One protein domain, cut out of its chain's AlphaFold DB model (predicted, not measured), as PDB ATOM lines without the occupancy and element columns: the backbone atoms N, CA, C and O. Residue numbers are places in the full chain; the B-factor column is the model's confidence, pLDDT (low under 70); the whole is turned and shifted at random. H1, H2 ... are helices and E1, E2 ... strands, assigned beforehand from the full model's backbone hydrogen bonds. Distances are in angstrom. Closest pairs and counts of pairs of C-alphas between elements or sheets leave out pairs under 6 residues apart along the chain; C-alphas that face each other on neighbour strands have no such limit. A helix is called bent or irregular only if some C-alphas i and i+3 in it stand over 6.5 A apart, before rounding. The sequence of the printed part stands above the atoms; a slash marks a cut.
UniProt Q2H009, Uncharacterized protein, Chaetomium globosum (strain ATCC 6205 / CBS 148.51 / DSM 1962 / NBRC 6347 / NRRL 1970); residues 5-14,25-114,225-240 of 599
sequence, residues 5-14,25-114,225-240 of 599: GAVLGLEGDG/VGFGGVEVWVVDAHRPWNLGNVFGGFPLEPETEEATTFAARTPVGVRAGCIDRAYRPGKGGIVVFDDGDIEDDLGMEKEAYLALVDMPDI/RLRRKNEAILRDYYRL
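AT A GLANCE: This is residues 5 to 14, 25 to 114 and 225 to 240 of the 599 residues of an uncharacterized protein of Chaetomium globosum (strain ATCC 6205 / CBS 148.51 / DSM 1962 / NBRC 6347 / NRRL 1970) (UniProt Q2H009). A two-stranded parallel sheet, E1 beside E2, lies at one side of the body; the short helix H3 is near the middle between E2 and H5, and the longest helix, H6, crosses H5 at the far side from the sheet. Long loops, above all residues 48 to 84, make much of the rest, and the small helices H1 and H2 come close to E2. The printed part has 116 residues, in the order H1, H2, E1, H3, E2, H4, H5, H6; the class is mostly helix, although under half of the residues are in named elements. It is compact, with a radius of gyration of the C-alphas of 14.3 A, and rounded, spanning 37 by 34 by 28 A.

HOW THE PARTS SIT: E1, residues 31 to 35, and E2, residues 85 to 89, are parallel neighbours at 23 degrees; N 32 and O 85 are within hydrogen-bond range at 2.8 A, as are N 89 and O 34 at 2.9 A. With H3, residues 43 to 47, they form a strand-helix-strand unit, two parallel strands with a helix between them in the chain, and its crossover is right-handed. The closest C-alphas of H3 and E2, those of Asn 45 and Ile 86, are 6.1 A apart. H3 touches H5, residues 99 to 109, the closest C-alphas being those of Phe 47 and Lys 102, 7.4 A apart. H5 touches H6, residues 225 to 238, at a steep tilt of 54 degrees, opposite ways; their closest C-alphas, those of Ala 104 and Asn 230, are 4.6 A apart. H4, residues 93 to 97, and H5 meet only through their link. H1, residues 5 to 8, is close to H3 but not clearly touching it, with the C-alphas of Gly 5 and Asn 45 7.2 A apart. The closest C-alphas of H2, residues 26 to 29, and E2 are those of Phe 27 and Gly 85, 5.5 A apart. H1 and H2 are only just apart, at 8.0 A. Each O i to N i+4 pair is within hydrogen-bond range in H3, H4, H5 and H6; H1 and H2 are too short for such a pair, and the one O i to N i+3 pair in each is not within range.

IN THESE COORDINATES: E1 and E2 each measure 12.9 A. H6 measures 20.2 A, from C-alpha 225 at (24.219, -105.964, -7.504) to C-alpha 238 at (30.220, -87.561, -13.124), and H5 15.5 A. H1 measures 5.6 A from C-alpha 5 at (40.693, -83.294, 0.111), H3 5.7 A and H4 5.6 A. H2 is irregular, with C-alphas 26 and 29 7.8 A apart.

THE WHOLE: The two C-alphas farthest apart, those of Ala 37 and Glu 57, are 40.8 A apart. Residues 15 to 24 and 115 to 224 are not printed; the gaps are 11.6 A from C-alpha 14 to 25 and 11.5 A from C-alpha 114 to 225. Of the links that are printed whole, H3 to E2 is long, with 37 residues; in it residues 70 to 71 pair antiparallel with 74 to 75. The mean pLDDT of the printed part is 84.9, and residues 11 to 14, 25 to 26 and 57 to 58 are under 70.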
ATOM      1  N   GLY A   5      39.973 -82.555  -0.922       83.75
ATOM      2  CA  GLY A   5      40.693 -83.294   0.111       83.75
ATOM      3  C   GLY A   5      42.040 -83.757  -0.430       83.75
ATOM      4  O   GLY A   5      43.091 -83.356   0.081       83.75
ATOM      5  N   ALA A   6      42.005 -84.456  -1.566       85.56
ATOM      6  CA  ALA A   6      43.197 -84.918  -2.268       85.56
ATOM      7  C   ALA A   6      44.059 -83.769  -2.832       85.56
ATOM      8  O   ALA A   6      45.284 -83.781  -2.712       85.56
ATOM      9  N   VAL A   7      43.449 -82.745  -3.447       87.88
ATOM     10  CA  VAL A   7      44.202 -81.635  -4.071       87.88
ATOM     11  C   VAL A   7      44.926 -80.770  -3.038       87.88
ATOM     12  O   VAL A   7      46.008 -80.249  -3.330       87.88
ATOM     13  N   LEU A   8      44.334 -80.582  -1.857       85.62
ATOM     14  CA  LEU A   8      44.928 -79.798  -0.776       85.62
ATOM     15  C   LEU A   8      45.781 -80.648   0.176       85.62
ATOM     16  O   LEU A   8      46.516 -80.065   0.971       85.62
ATOM     17  N   GLY A   9      45.726 -81.980   0.069       81.75
ATOM     18  CA  GLY A   9      46.432 -82.903   0.960       81.75
ATOM     19  C   GLY A   9      45.902 -82.844   2.393       81.75
ATOM     20  O   GLY A   9      46.691 -82.818   3.330       81.75
ATOM     21  N   LEU A  10      44.581 -82.716   2.548       77.38
ATOM     22  CA  LEU A  10      43.908 -82.628   3.852       77.38
ATOM     23  C   LEU A  10      43.424 -83.992   4.367       77.38
ATOM     24  O   LEU A  10      43.129 -84.128   5.555       77.38
ATOM     25  N   GLU A  11      43.333 -84.982   3.480       68.38
ATOM     26  CA  GLU A  11      43.041 -86.371   3.828       68.38
ATOM     27  C   GLU A  11      44.309 -87.009   4.403       68.38
ATOM     28  O   GLU A  11      45.369 -86.949   3.777       68.38
ATOM     29  N   GLY A  12      44.215 -87.566   5.614       60.22
ATOM     30  CA  GLY A  12      45.339 -88.247   6.256       60.22
ATOM     31  C   GLY A  12      45.764 -89.453   5.424       60.22
ATOM     32  O   GLY A  12      44.931 -90.280   5.050       60.22
ATOM     33  N   ASP A  13      47.052 -89.554   5.117       47.09
ATOM     34  CA  ASP A  13      47.617 -90.743   4.511       47.09
ATOM     35  C   ASP A  13      47.549 -91.876   5.538       47.09
ATOM     36  O   ASP A  13      48.254 -91.876   6.542       47.09
ATOM     37  N   GLY A  14      46.699 -92.874   5.297       47.62
ATOM     38  CA  GLY A  14      46.561 -94.066   6.147       47.62
ATOM     39  C   GLY A  14      47.827 -94.934   6.273       47.62
ATOM     40  O   GLY A  14      47.728 -96.103   6.629       47.62
ATOM     41  N   VAL A  25      43.536 -86.625  13.338       55.47
ATOM     42  CA  VAL A  25      42.595 -85.559  13.035       55.47
ATOM     43  C   VAL A  25      42.738 -85.255  11.553       55.47
ATOM     44  O   VAL A  25      43.490 -84.367  11.142       55.47
ATOM     45  N   GLY A  26      41.999 -86.004  10.730       61.97
ATOM     46  CA  GLY A  26      41.780 -85.625   9.334       61.97
ATOM     47  C   GLY A  26      41.427 -84.134   9.238       61.97
ATOM     48  O   GLY A  26      40.761 -83.587  10.116       61.97
ATOM     49  N   PHE A  27      41.903 -83.454   8.194       72.81
ATOM     50  CA  PHE A  27      41.713 -82.014   7.964       72.81
ATOM     51  C   PHE A  27      42.419 -81.048   8.939       72.81
ATOM     52  O   PHE A  27      42.303 -79.833   8.755       72.81
ATOM     53  N   GLY A  28      43.180 -81.524   9.936       72.75
ATOM     54  CA  GLY A  28      44.089 -80.694  10.746       72.75
ATOM     55  C   GLY A  28      43.437 -79.483  11.433       72.75
ATOM     56  O   GLY A  28      44.089 -78.454  11.620       72.75
ATOM     57  N   GLY A  29      42.137 -79.558  11.741       79.94
ATOM     58  CA  GLY A  29      41.362 -78.454  12.321       79.94
ATOM     59  C   GLY A  29      41.051 -77.289  11.368       79.94
ATOM     60  O   GLY A  29      40.481 -76.285  11.799       79.94
ATOM     61  N   VAL A  30      41.407 -77.386  10.082       84.88
ATOM     62  CA  VAL A  30      41.184 -76.329   9.082       84.88
ATOM     63  C   VAL A  30      39.860 -76.547   8.359       84.88
ATOM     64  O   VAL A  30      39.624 -77.596   7.764       84.88
ATOM     65  N   GLU A  31      39.006 -75.525   8.371       88.69
ATOM     66  CA  GLU A  31      37.748 -75.516   7.622       88.69
ATOM     67  C   GLU A  31      37.908 -74.785   6.285       88.69
ATOM     68  O   GLU A  31      38.325 -73.624   6.230       88.69
ATOM     69  N   VAL A  32      37.548 -75.458   5.196       90.94
ATOM     70  CA  VAL A  32      37.602 -74.937   3.830       90.94
ATOM     71  C   VAL A  32      36.184 -74.667   3.347       90.94
ATOM     72  O   VAL A  32      35.457 -75.585   2.984       90.94
ATOM     73  N   TRP A  33      35.809 -73.389   3.305       91.75
ATOM     74  CA  TRP A  33      34.510 -72.949   2.801       91.75
ATOM     75  C   TRP A  33      34.566 -72.746   1.286       91.75
ATOM     76  O   TRP A  33      35.306 -71.895   0.782       91.75
ATOM     77  N   VAL A  34      33.786 -73.538   0.556       92.94
ATOM     78  CA  VAL A  34      33.748 -73.558  -0.906       92.94
ATOM     79  C   VAL A  34      32.472 -72.890  -1.377       92.94
ATOM     80  O   VAL A  34      31.377 -73.363  -1.096       92.94
ATOM     81  N   VAL A  35      32.619 -71.809  -2.137       92.50
ATOM     82  CA  VAL A  35      31.497 -71.136  -2.793       92.50
ATOM     83  C   VAL A  35      31.762 -71.187  -4.288       92.50
ATOM     84  O   VAL A  35      32.688 -70.535  -4.780       92.50
ATOM     85  N   ASP A  36      30.976 -71.986  -5.004       90.56
ATOM     86  CA  ASP A  36      31.192 -72.232  -6.424       90.56
ATOM     87  C   ASP A  36      29.869 -72.377  -7.185       90.56
ATOM     88  O   ASP A  36      28.927 -73.024  -6.737       90.56
ATOM     89  N   ALA A  37      29.836 -71.779  -8.373       85.62
ATOM     90  CA  ALA A  37      28.718 -71.865  -9.304       85.62
ATOM     91  C   ALA A  37      28.888 -73.016 -10.307       85.62
ATOM     92  O   ALA A  37      28.015 -73.242 -11.135       85.62
ATOM     93  N   HIS A  38      30.032 -73.708 -10.335       86.25
ATOM     94  CA  HIS A  38      30.234 -74.803 -11.284       86.25
ATOM     95  C   HIS A  38      29.516 -76.080 -10.831       86.25
ATOM     96  O   HIS A  38      29.482 -76.426  -9.650       86.25
ATOM     97  N   ARG A  39      29.002 -76.828 -11.806       86.75
ATOM     98  CA  ARG A  39      28.427 -78.169 -11.645       86.75
ATOM     99  C   ARG A  39      29.067 -79.123 -12.667       86.75
ATOM    100  O   ARG A  39      29.532 -78.649 -13.708       86.75
ATOM    101  N   PRO A  40      29.111 -80.442 -12.416       90.06
ATOM    102  CA  PRO A  40      28.685 -81.121 -11.191       90.06
ATOM    103  C   PRO A  40      29.607 -80.860  -9.983       90.06
ATOM    104  O   PRO A  40      30.804 -80.551 -10.111       90.06
ATOM    105  N   TRP A  41      29.028 -80.986  -8.788       91.69
ATOM    106  CA  TRP A  41      29.763 -81.016  -7.529       91.69
ATOM    107  C   TRP A  41      30.637 -82.274  -7.452       91.69
ATOM    108  O   TRP A  41      30.428 -83.253  -8.160       91.69
ATOM    109  N   ASN A  42      31.676 -82.233  -6.619       92.75
ATOM    110  CA  ASN A  42      32.360 -83.466  -6.243       92.75
ATOM    111  C   ASN A  42      31.645 -84.008  -4.999       92.75
ATOM    112  O   ASN A  42      31.571 -83.307  -3.996       92.75
ATOM    113  N   LEU A  43      31.092 -85.217  -5.094       92.56
ATOM    114  CA  LEU A  43      30.285 -85.832  -4.037       92.56
ATOM    115  C   LEU A  43      31.111 -86.149  -2.785       92.56
ATOM    116  O   LEU A  43      30.571 -86.083  -1.688       92.56
ATOM    117  N   GLY A  44      32.416 -86.406  -2.938       90.44
ATOM    118  CA  GLY A  44      33.346 -86.545  -1.817       90.44
ATOM    119  C   GLY A  44      33.439 -85.253  -1.007       90.44
ATOM    120  O   GLY A  44      33.241 -85.275   0.200       90.44
ATOM    121  N   ASN A  45      33.591 -84.102  -1.670       91.44
ATOM    122  CA  ASN A  45      33.587 -82.805  -0.983       91.44
ATOM    123  C   ASN A  45      32.243 -82.493  -0.301       91.44
ATOM    124  O   ASN A  45      32.235 -81.849   0.741       91.44
ATOM    125  N   VAL A  46      31.117 -82.884  -0.910       92.19
ATOM    126  CA  VAL A  46      29.769 -82.553  -0.412       92.19
ATOM    127  C   VAL A  46      29.350 -83.464   0.745       92.19
ATOM    128  O   VAL A  46      28.862 -82.983   1.762       92.19
ATOM    129  N   PHE A  47      29.519 -84.780   0.600       92.25
ATOM    130  CA  PHE A  47      28.994 -85.771   1.545       92.25
ATOM    131  C   PHE A  47      30.065 -86.411   2.434       92.25
ATOM    132  O   PHE A  47      29.711 -86.978   3.464       92.25
ATOM    133  N   GLY A  48      31.344 -86.329   2.060       86.38
ATOM    134  CA  GLY A  48      32.484 -86.887   2.800       86.38
ATOM    135  C   GLY A  48      33.517 -85.848   3.245       86.38
ATOM    136  O   GLY A  48      34.581 -86.219   3.727       86.38
ATOM    137  N   GLY A  49      33.225 -84.555   3.098       85.50
ATOM    138  CA  GLY A  49      34.145 -83.455   3.385       85.50
ATOM    139  C   GLY A  49      34.363 -83.181   4.874       85.50
ATOM    140  O   GLY A  49      34.456 -82.027   5.262       85.50
ATOM    141  N   PHE A  50      34.400 -84.177   5.749       86.00
ATOM    142  CA  PHE A  50      34.574 -83.960   7.188       86.00
ATOM    143  C   PHE A  50      35.360 -85.106   7.832       86.00
ATOM    144  O   PHE A  50      35.319 -86.234   7.338       86.00
ATOM    145  N   PRO A  51      36.084 -84.846   8.935       83.81
ATOM    146  CA  PRO A  51      36.806 -85.890   9.648       83.81
ATOM    147  C   PRO A  51      35.820 -86.878  10.272       83.81
ATOM    148  O   PRO A  51      34.927 -86.480  11.020       83.81
ATOM    149  N   LEU A  52      35.990 -88.164   9.976       81.94
ATOM    150  CA  LEU A  52      35.234 -89.228  10.629       81.94
ATOM    151  C   LEU A  52      35.788 -89.494  12.026       81.94
ATOM    152  O   LEU A  52      37.001 -89.487  12.241       81.94
ATOM    153  N   GLU A  53      34.893 -89.765  12.969       80.06
ATOM    154  CA  GLU A  53      35.280 -90.226  14.298       80.06
ATOM    155  C   GLU A  53      35.867 -91.655  14.213       80.06
ATOM    156  O   GLU A  53      35.537 -92.415  13.284       80.06
ATOM    157  N   PRO A  54      36.802 -92.016  15.116       76.06
ATOM    158  CA  PRO A  54      37.435 -93.330  15.100       76.06
ATOM    159  C   PRO A  54      36.394 -94.444  15.252       76.06
ATOM    160  O   PRO A  54      35.379 -94.277  15.928       76.06
ATOM    161  N   GLU A  55      36.654 -95.588  14.618       75.69
ATOM    162  CA  GLU A  55      35.776 -96.756  14.708       75.69
ATOM    163  C   GLU A  55      35.707 -97.257  16.155       75.69
ATOM    164  O   GLU A  55      36.729 -97.473  16.810       75.69
ATOM    165  N   THR A  56      34.488 -97.438  16.657       76.06
ATOM    166  CA  THR A  56      34.210 -98.043  17.968       76.06
ATOM    167  C   THR A  56      33.243 -99.211  17.788       76.06
ATOM    168  O   THR A  56      32.600 -99.319  16.745       76.06
ATOM    169  N   GLU A  57      33.112-100.087  18.791       69.88
ATOM    170  CA  GLU A  57      32.239-101.277  18.722       69.88
ATOM    171  C   GLU A  57      30.766-100.944  18.397       69.88
ATOM    172  O   GLU A  57      30.049-101.783  17.856       69.88
ATOM    173  N   GLU A  58      30.323 -99.714  18.679       68.44
ATOM    174  CA  GLU A  58      28.966 -99.223  18.407       68.44
ATOM    175  C   GLU A  58      28.865 -98.391  17.111       68.44
ATOM    176  O   GLU A  58      27.768 -98.221  16.574       68.44
ATOM    177  N   ALA A  59      29.986 -97.879  16.589       72.69
ATOM    178  CA  ALA A  59      30.032 -96.951  15.458       72.69
ATOM    179  C   ALA A  59      30.911 -97.485  14.320       72.69
ATOM    180  O   ALA A  59      32.022 -97.007  14.079       72.69
ATOM    181  N   THR A  60      30.390 -98.483  13.608       75.06
ATOM    182  CA  THR A  60      31.025 -99.050  12.407       75.06
ATOM    183  C   THR A  60      30.529 -98.397  11.120       75.06
ATOM    184  O   THR A  60      31.263 -98.332  10.141       75.06
ATOM    185  N   THR A  61      29.285 -97.911  11.112       80.12
ATOM    186  CA  THR A  61      28.665 -97.309   9.929       80.12
ATOM    187  C   THR A  61      29.151 -95.886   9.704       80.12
ATOM    188  O   THR A  61      29.489 -95.156  10.644       80.12
ATOM    189  N   PHE A  62      29.129 -95.450   8.445       81.62
ATOM    190  CA  PHE A  62      29.535 -94.092   8.079       81.62
ATOM    191  C   PHE A  62      28.714 -93.039   8.833       81.62
ATOM    192  O   PHE A  62      29.266 -92.091   9.386       81.62
ATOM    193  N   ALA A  63      27.396 -93.254   8.929       80.12
ATOM    194  CA  ALA A  63      26.476 -92.386   9.657       80.12
ATOM    195  C   ALA A  63      26.830 -92.271  11.151       80.12
ATOM    196  O   ALA A  63      26.800 -91.170  11.700       80.12
ATOM    197  N   ALA A  64      27.203 -93.378  11.800       80.56
ATOM    198  CA  ALA A  64      27.543 -93.385  13.223       80.56
ATOM    199  C   ALA A  64      28.867 -92.665  13.522       80.56
ATOM    200  O   ALA A  64      29.030 -92.109  14.603       80.56
ATOM    201  N   ARG A  65      29.789 -92.639  12.554       83.06
ATOM    202  CA  ARG A  65      31.089 -91.962  12.659       83.06
ATOM    203  C   ARG A  65      31.058 -90.498  12.218       83.06
ATOM    204  O   ARG A  65      32.086 -89.822  12.271       83.06
ATOM    205  N   THR A  66      29.912 -90.001  11.747       85.00
ATOM    206  CA  THR A  66      29.787 -88.594  11.359       85.00
ATOM    207  C   THR A  66      29.842 -87.668  12.583       85.00
ATOM    208  O   THR A  66      29.249 -87.976  13.620       85.00
ATOM    209  N   PRO A  67      30.525 -86.510  12.494       84.00
ATOM    210  CA  PRO A  67      30.581 -85.549  13.588       84.00
ATOM    211  C   PRO A  67      29.197 -85.045  14.005       84.00
ATOM    212  O   PRO A  67      28.319 -84.797  13.177       84.00
ATOM    213  N   VAL A  68      29.037 -84.781  15.304       84.88
ATOM    214  CA  VAL A  68      27.805 -84.196  15.855       84.88
ATOM    215  C   VAL A  68      27.431 -82.902  15.127       84.88
ATOM    216  O   VAL A  68      28.225 -81.964  15.036       84.88
ATOM    217  N   GLY A  69      26.179 -82.838  14.670       84.19
ATOM    218  CA  GLY A  69      25.650 -81.692  13.936       84.19
ATOM    219  C   GLY A  69      25.909 -81.739  12.431       84.19
ATOM    220  O   GLY A  69      25.663 -80.737  11.775       84.19
ATOM    221  N   VAL A  70      26.372 -82.866  11.880       88.75
ATOM    222  CA  VAL A  70      26.396 -83.114  10.433       88.75
ATOM    223  C   VAL A  70      25.446 -84.264  10.112       88.75
ATOM    224  O   VAL A  70      25.578 -85.356  10.659       88.75
ATOM    225  N   ARG A  71      24.478 -84.044   9.219       86.25
ATOM    226  CA  ARG A  71      23.533 -85.072   8.766       86.25
ATOM    227  C   ARG A  71      23.664 -85.273   7.269       86.25
ATOM    228  O   ARG A  71      23.212 -84.445   6.481       86.25
ATOM    229  N   ALA A  72      24.238 -86.412   6.881       82.69
ATOM    230  CA  ALA A  72      24.364 -86.811   5.480       82.69
ATOM    231  C   ALA A  72      24.973 -85.693   4.598       82.69
ATOM    232  O   ALA A  72      24.424 -85.362   3.546       82.69
ATOM    233  N   GLY A  73      26.054 -85.071   5.086       83.38
ATOM    234  CA  GLY A  73      26.758 -83.947   4.451       83.38
ATOM    235  C   GLY A  73      26.229 -82.546   4.780       83.38
ATOM    236  O   GLY A  73      26.953 -81.576   4.586       83.38
ATOM    237  N   CYS A  74      25.012 -82.407   5.314       89.06
ATOM    238  CA  CYS A  74      24.445 -81.101   5.667       89.06
ATOM    239  C   CYS A  74      24.795 -80.700   7.107       89.06
ATOM    240  O   CYS A  74      24.738 -81.526   8.019       89.06
ATOM    241  N   ILE A  75      25.150 -79.431   7.312       89.94
ATOM    242  CA  ILE A  75      25.515 -78.874   8.617       89.94
ATOM    243  C   ILE A  75      24.262 -78.364   9.341       89.94
ATOM    244  O   ILE A  75      23.596 -77.437   8.886       89.94
ATOM    245  N   ASP A  76      23.983 -78.926  10.516       88.75
ATOM    246  CA  ASP A  76      22.911 -78.513  11.420       88.75
ATOM    247  C   ASP A  76      23.372 -77.416  12.400       88.75
ATOM    248  O   ASP A  76      24.556 -77.193  12.653       88.75
ATOM    249  N   ARG A  77      22.413 -76.777  13.086       88.19
ATOM    250  CA  ARG A  77      22.676 -75.746  14.121       88.19
ATOM    251  C   ARG A  77      23.504 -76.247  15.313       88.19
ATOM    252  O   ARG A  77      24.005 -75.436  16.086       88.19
ATOM    253  N   ALA A  78      23.593 -77.564  15.498       89.00
ATOM    254  CA  ALA A  78      24.374 -78.198  16.557       89.00
ATOM    255  C   ALA A  78      25.857 -78.385  16.191       89.00
ATOM    256  O   ALA A  78      26.632 -78.834  17.039       89.00
ATOM    257  N   TYR A  79      26.246 -78.064  14.952       88.31
ATOM    258  CA  TYR A  79      27.615 -78.199  14.477       88.31
ATOM    259  C   TYR A  79      28.589 -77.351  15.294       88.31
ATOM    260  O   TYR A  79      28.321 -76.194  15.634       88.31
ATOM    261  N   ARG A  80      29.742 -77.944  15.610       85.06
ATOM    262  CA  ARG A  80      30.820 -77.284  16.343       85.06
ATOM    263  C   ARG A  80      32.013 -77.072  15.418       85.06
ATOM    264  O   ARG A  80      32.600 -78.067  14.992       85.06
ATOM    265  N   PRO A  81      32.397 -75.814  15.149       82.81
ATOM    266  CA  PRO A  81      33.517 -75.539  14.271       82.81
ATOM    267  C   PRO A  81      34.852 -75.935  14.912       82.81
ATOM    268  O   PRO A  81      34.979 -75.978  16.140       82.81
ATOM    269  N   GLY A  82      35.858 -76.176  14.072       79.50
ATOM    270  CA  GLY A  82      37.254 -76.372  14.488       79.50
ATOM    271  C   GLY A  82      37.767 -77.815  14.476       79.50
ATOM    272  O   GLY A  82      38.946 -78.026  14.740       79.50
ATOM    273  N   LYS A  83      36.930 -78.802  14.127       79.00
ATOM    274  CA  LYS A  83      37.409 -80.161  13.795       79.00
ATOM    275  C   LYS A  83      38.050 -80.227  12.399       79.00
ATOM    276  O   LYS A  83      38.791 -81.158  12.115       79.00
ATOM    277  N   GLY A  84      37.835 -79.204  11.572       83.62
ATOM    278  CA  GLY A  84      38.271 -79.166  10.180       83.62
ATOM    279  C   GLY A  84      37.273 -79.842   9.243       83.62
ATOM    280  O   GLY A  84      36.326 -80.484   9.691       83.62
ATOM    281  N   GLY A  85      37.461 -79.649   7.939       87.56
ATOM    282  CA  GLY A  85      36.584 -80.194   6.903       87.56
ATOM    283  C   GLY A  85      36.405 -79.255   5.712       87.56
ATOM    284  O   GLY A  85      36.834 -78.103   5.719       87.56
ATOM    285  N   ILE A  86      35.760 -79.755   4.672       90.88
ATOM    286  CA  ILE A  86      35.324 -79.033   3.486       90.88
ATOM    287  C   ILE A  86      33.827 -78.765   3.634       90.88
ATOM    288  O   ILE A  86      33.020 -79.686   3.715       90.88
ATOM    289  N   VAL A  87      33.459 -77.489   3.646       91.56
ATOM    290  CA  VAL A  87      32.071 -77.037   3.751       91.56
ATOM    291  C   VAL A  87      31.670 -76.393   2.436       91.56
ATOM    292  O   VAL A  87      32.258 -75.393   2.020       91.56
ATOM    293  N   VAL A  88      30.672 -76.963   1.771       92.75
ATOM    294  CA  VAL A  88      30.135 -76.428   0.518       92.75
ATOM    295  C   VAL A  88      28.975 -75.483   0.824       92.75
ATOM    296  O   VAL A  88      28.039 -75.853   1.525       92.75
ATOM    297  N   PHE A  89      29.046 -74.261   0.298       91.69
ATOM    298  CA  PHE A  89      27.941 -73.309   0.314       91.69
ATOM    299  C   PHE A  89      27.136 -73.467  -0.977       91.69
ATOM    300  O   PHE A  89      27.664 -73.220  -2.065       91.69
ATOM    301  N   ASP A  90      25.889 -73.906  -0.845       91.00
ATOM    302  CA  ASP A  90      25.033 -74.305  -1.961       91.00
ATOM    303  C   ASP A  90      23.867 -73.331  -2.184       91.00
ATOM    304  O   ASP A  90      23.394 -72.688  -1.249       91.00
ATOM    305  N   ASP A  91      23.410 -73.231  -3.433       84.62
ATOM    306  CA  ASP A  91      22.265 -72.419  -3.882       84.62
ATOM    307  C   ASP A  91      20.914 -73.171  -3.799       84.62
ATOM    308  O   ASP A  91      19.866 -72.660  -4.214       84.62
ATOM    309  N   GLY A  92      20.925 -74.386  -3.241       85.62
ATOM    310  CA  GLY A  92      19.777 -75.283  -3.108       85.62
ATOM    311  C   GLY A  92      19.743 -76.398  -4.157       85.62
ATOM    312  O   GLY A  92      18.927 -77.310  -4.035       85.62
ATOM    313  N   ASP A  93      20.632 -76.376  -5.157       85.50
ATOM    314  CA  ASP A  93      20.720 -77.422  -6.182       85.50
ATOM    315  C   ASP A  93      21.006 -78.814  -5.576       85.50
ATOM    316  O   ASP A  93      20.530 -79.826  -6.095       85.50
ATOM    317  N   ILE A  94      21.779 -78.901  -4.484       89.50
ATOM    318  CA  ILE A  94      22.089 -80.187  -3.837       89.50
ATOM    319  C   ILE A  94      20.830 -80.807  -3.226       89.50
ATOM    320  O   ILE A  94      20.621 -82.014  -3.345       89.50
ATOM    321  N   GLU A  95      20.000 -80.001  -2.565       87.25
ATOM    322  CA  GLU A  95      18.778 -80.487  -1.916       87.25
ATOM    323  C   GLU A  95      17.705 -80.866  -2.939       87.25
ATOM    324  O   GLU A  95      17.023 -81.877  -2.760       87.25
ATOM    325  N   ASP A  96      17.593 -80.097  -4.022       86.25
ATOM    326  CA  ASP A  96      16.544 -80.281  -5.022       86.25
ATOM    327  C   ASP A  96      16.860 -81.386  -6.040       86.25
ATOM    328  O   ASP A  96      15.976 -82.172  -6.390       86.25
ATOM    329  N   ASP A  97      18.108 -81.470  -6.517       84.94
ATOM    330  CA  ASP A  97      18.455 -82.323  -7.660       84.94
ATOM    331  C   ASP A  97      19.321 -83.541  -7.295       84.94
ATOM    332  O   ASP A  97      19.342 -84.502  -8.067       84.94
ATOM    333  N   LEU A  98      20.024 -83.539  -6.154       89.94
ATOM    334  CA  LEU A  98      21.103 -84.501  -5.860       89.94
ATOM    335  C   LEU A  98      20.716 -85.637  -4.896       89.94
ATOM    336  O   LEU A  98      21.583 -86.307  -4.332       89.94
ATOM    337  N   GLY A  99      19.416 -85.861  -4.677       90.94
ATOM    338  CA  GLY A  99      18.914 -86.858  -3.724       90.94
ATOM    339  C   GLY A  99      19.288 -88.304  -4.073       90.94
ATOM    340  O   GLY A  99      19.703 -89.059  -3.193       90.94
ATOM    341  N   MET A 100      19.205 -88.682  -5.353       91.94
ATOM    342  CA  MET A 100      19.536 -90.042  -5.804       91.94
ATOM    343  C   MET A 100      21.038 -90.317  -5.699       91.94
ATOM    344  O   MET A 100      21.465 -91.380  -5.253       91.94
ATOM    345  N   GLU A 101      21.855 -89.345  -6.098       93.56
ATOM    346  CA  GLU A 101      23.307 -89.417  -6.029       93.56
ATOM    347  C   GLU A 101      23.794 -89.428  -4.579       93.56
ATOM    348  O   GLU A 101      24.740 -90.147  -4.257       93.56
ATOM    349  N   LYS A 102      23.122 -88.684  -3.691       93.12
ATOM    350  CA  LYS A 102      23.354 -88.715  -2.243       93.12
ATOM    351  C   LYS A 102      23.125 -90.107  -1.669       93.12
ATOM    352  O   LYS A 102      23.994 -90.622  -0.971       93.12
ATOM    353  N   GLU A 103      21.973 -90.711  -1.954       92.69
ATOM    354  CA  GLU A 103      21.639 -92.050  -1.464       92.69
ATOM    355  C   GLU A 103      22.623 -93.095  -2.002       92.69
ATOM    356  O   GLU A 103      23.185 -93.871  -1.229       92.69
ATOM    357  N   ALA A 104      22.912 -93.050  -3.306       93.94
ATOM    358  CA  ALA A 104      23.878 -93.940  -3.939       93.94
ATOM    359  C   ALA A 104      25.282 -93.803  -3.325       93.94
ATOM    360  O   ALA A 104      25.951 -94.812  -3.102       93.94
ATOM    361  N   TYR A 105      25.722 -92.577  -3.026       93.31
ATOM    362  CA  TYR A 105      27.010 -92.321  -2.384       93.31
ATOM    363  C   TYR A 105      27.055 -92.882  -0.961       93.31
ATOM    364  O   TYR A 105      27.951 -93.657  -0.640       93.31
ATOM    365  N   LEU A 106      26.073 -92.545  -0.120       91.38
ATOM    366  CA  LEU A 106      26.033 -93.004   1.272       91.38
ATOM    367  C   LEU A 106      25.949 -94.530   1.361       91.38
ATOM    368  O   LEU A 106      26.661 -95.136   2.158       91.38
ATOM    369  N   ALA A 107      25.145 -95.154   0.500       91.44
ATOM    370  CA  ALA A 107      25.024 -96.604   0.435       91.44
ATOM    371  C   ALA A 107      26.317 -97.296  -0.024       91.44
ATOM    372  O   ALA A 107      26.544 -98.443   0.344       91.44
ATOM    373  N   LEU A 108      27.155 -96.639  -0.837       90.31
ATOM    374  CA  LEU A 108      28.461 -97.178  -1.234       90.31
ATOM    375  C   LEU A 108      29.508 -97.042  -0.135       90.31
ATOM    376  O   LEU A 108      30.300 -97.961   0.037       90.31
ATOM    377  N   VAL A 109      29.512 -95.924   0.594       88.31
ATOM    378  CA  VAL A 109      30.470 -95.697   1.684       88.31
ATOM    379  C   VAL A 109      30.178 -96.600   2.884       88.31
ATOM    380  O   VAL A 109      31.105 -97.056   3.542       88.31
ATOM    381  N   ASP A 110      28.906 -96.897   3.153       86.44
ATOM    382  CA  ASP A 110      28.512 -97.820   4.226       86.44
ATOM    383  C   ASP A 110      28.636 -99.304   3.826       86.44
ATOM    384  O   ASP A 110      28.493-100.204   4.654       86.44
ATOM    385  N   MET A 111      28.890 -99.587   2.543       85.25
ATOM    386  CA  MET A 111      29.017-100.955   2.057       85.25
ATOM    387  C   MET A 111      30.382-101.539   2.444       85.25
ATOM    388  O   MET A 111      31.404-100.931   2.138       85.25
ATOM    389  N   PRO A 112      30.434-102.751   3.028       80.50
ATOM    390  CA  PRO A 112      31.705-103.407   3.311       80.50
ATOM    391  C   PRO A 112      32.482-103.700   2.020       80.50
ATOM    392  O   PRO A 112      31.891-103.999   0.975       80.50
ATOM    393  N   ASP A 113      33.812-103.679   2.108       73.06
ATOM    394  CA  ASP A 113      34.701-103.983   0.988       73.06
ATOM    395  C   ASP A 113      34.627-105.459   0.602       73.06
ATOM    396  O   ASP A 113      35.316-106.329   1.129       73.06
ATOM    397  N   ILE A 114      33.736-105.749  -0.340       71.00
ATOM    398  CA  ILE A 114      33.617-107.060  -0.965       71.00
ATOM    399  C   ILE A 114      34.405-107.009  -2.267       71.00
ATOM    400  O   ILE A 114      34.049-106.265  -3.183       71.00
ATOM    401  N   ARG A 225      25.264-106.588  -6.670       89.50
ATOM    402  CA  ARG A 225      24.219-105.964  -7.504       89.50
ATOM    403  C   ARG A 225      23.911-104.544  -7.033       89.50
ATOM    404  O   ARG A 225      23.808-103.648  -7.867       89.50
ATOM    405  N   LEU A 226      23.787-104.337  -5.722       90.44
ATOM    406  CA  LEU A 226      23.553-103.016  -5.142       90.44
ATOM    407  C   LEU A 226      24.738-102.072  -5.401       90.44
ATOM    408  O   LEU A 226      24.524-100.947  -5.849       90.44
ATOM    409  N   ARG A 227      25.980-102.557  -5.247       90.50
ATOM    410  CA  ARG A 227      27.205-101.801  -5.556       90.50
ATOM    411  C   ARG A 227      27.194-101.299  -6.997       90.50
ATOM    412  O   ARG A 227      27.307-100.102  -7.234       90.50
ATOM    413  N   ARG A 228      26.964-102.198  -7.960       91.06
ATOM    414  CA  ARG A 228      26.936-101.866  -9.396       91.06
ATOM    415  C   ARG A 228      25.837-100.857  -9.744       91.06
ATOM    416  O   ARG A 228      26.074 -99.988 -10.582       91.06
ATOM    417  N   LYS A 229      24.656-100.958  -9.118       93.19
ATOM    418  CA  LYS A 229      23.554 -99.993  -9.298       93.19
ATOM    419  C   LYS A 229      23.960 -98.599  -8.818       93.19
ATOM    420  O   LYS A 229      23.854 -97.643  -9.583       93.19
ATOM    421  N   ASN A 230      24.487 -98.499  -7.601       93.69
ATOM    422  CA  ASN A 230      24.892 -97.219  -7.028       93.69
ATOM    423  C   ASN A 230      26.078 -96.610  -7.793       93.69
ATOM    424  O   ASN A 230      26.058 -95.429  -8.132       93.69
ATOM    425  N   GLU A 231      27.068 -97.421  -8.174       93.31
ATOM    426  CA  GLU A 231      28.184 -96.976  -9.016       93.31
ATOM    427  C   GLU A 231      27.729 -96.485 -10.392       93.31
ATOM    428  O   GLU A 231      28.332 -95.563 -10.940       93.31
ATOM    429  N   ALA A 232      26.690 -97.089 -10.982       93.56
ATOM    430  CA  ALA A 232      26.142 -96.630 -12.253       93.56
ATOM    431  C   ALA A 232      25.545 -95.221 -12.124       93.56
ATOM    432  O   ALA A 232      25.871 -94.366 -12.946       93.56
ATOM    433  N   ILE A 233      24.778 -94.961 -11.058       93.94
ATOM    434  CA  ILE A 233      24.214 -93.634 -10.758       93.94
ATOM    435  C   ILE A 233      25.339 -92.599 -10.613       93.94
ATOM    436  O   ILE A 233      25.331 -91.573 -11.294       93.94
ATOM    437  N   LEU A 234      26.360 -92.891  -9.797       93.31
ATOM    438  CA  LEU A 234      27.484 -91.968  -9.603       93.31
ATOM    439  C   LEU A 234      28.280 -91.741 -10.894       93.31
ATOM    440  O   LEU A 234      28.723 -90.627 -11.184       93.31
ATOM    441  N   ARG A 235      28.465 -92.793 -11.694       91.94
ATOM    442  CA  ARG A 235      29.159 -92.708 -12.981       91.94
ATOM    443  C   ARG A 235      28.407 -91.814 -13.957       91.94
ATOM    444  O   ARG A 235      29.049 -91.033 -14.657       91.94
ATOM    445  N   ASP A 236      27.086 -91.917 -14.014       91.44
ATOM    446  CA  ASP A 236      26.265 -91.084 -14.889       91.44
ATOM    447  C   ASP A 236      26.245 -89.624 -14.420       91.44
ATOM    448  O   ASP A 236      26.377 -88.725 -15.253       91.44
ATOM    449  N   TYR A 237      26.258 -89.379 -13.107       91.00
ATOM    450  CA  TYR A 237      26.438 -88.041 -12.541       91.00
ATOM    451  C   TYR A 237      27.781 -87.400 -12.929       91.00
ATOM    452  O   TYR A 237      27.824 -86.285 -13.447       91.00
ATOM    453  N   TYR A 238      28.904 -88.105 -12.760       90.50
ATOM    454  CA  TYR A 238      30.220 -87.561 -13.124       90.50
ATOM    455  C   TYR A 238      30.471 -87.491 -14.637       90.50
ATOM    456  O   TYR A 238      31.399 -86.813 -15.080       90.50
ATOM    457  N   ARG A 239      29.648 -88.166 -15.445       88.31
ATOM    458  CA  ARG A 239      29.629 -88.008 -16.907       88.31
ATOM    459  C   ARG A 239      28.923 -86.731 -17.356       88.31
ATOM    460  O   ARG A 239      29.039 -86.379 -18.534       88.31
ATOM    461  N   LEU A 240      28.210 -86.039 -16.462       83.25
ATOM    462  CA  LEU A 240      27.596 -84.755 -16.775       83.25
ATOM    463  C   LEU A 240      28.665 -83.744 -17.202       83.25
ATOM    464  O   LEU A 240      29.762 -83.661 -16.648       83.25
TER     465      LEU A 240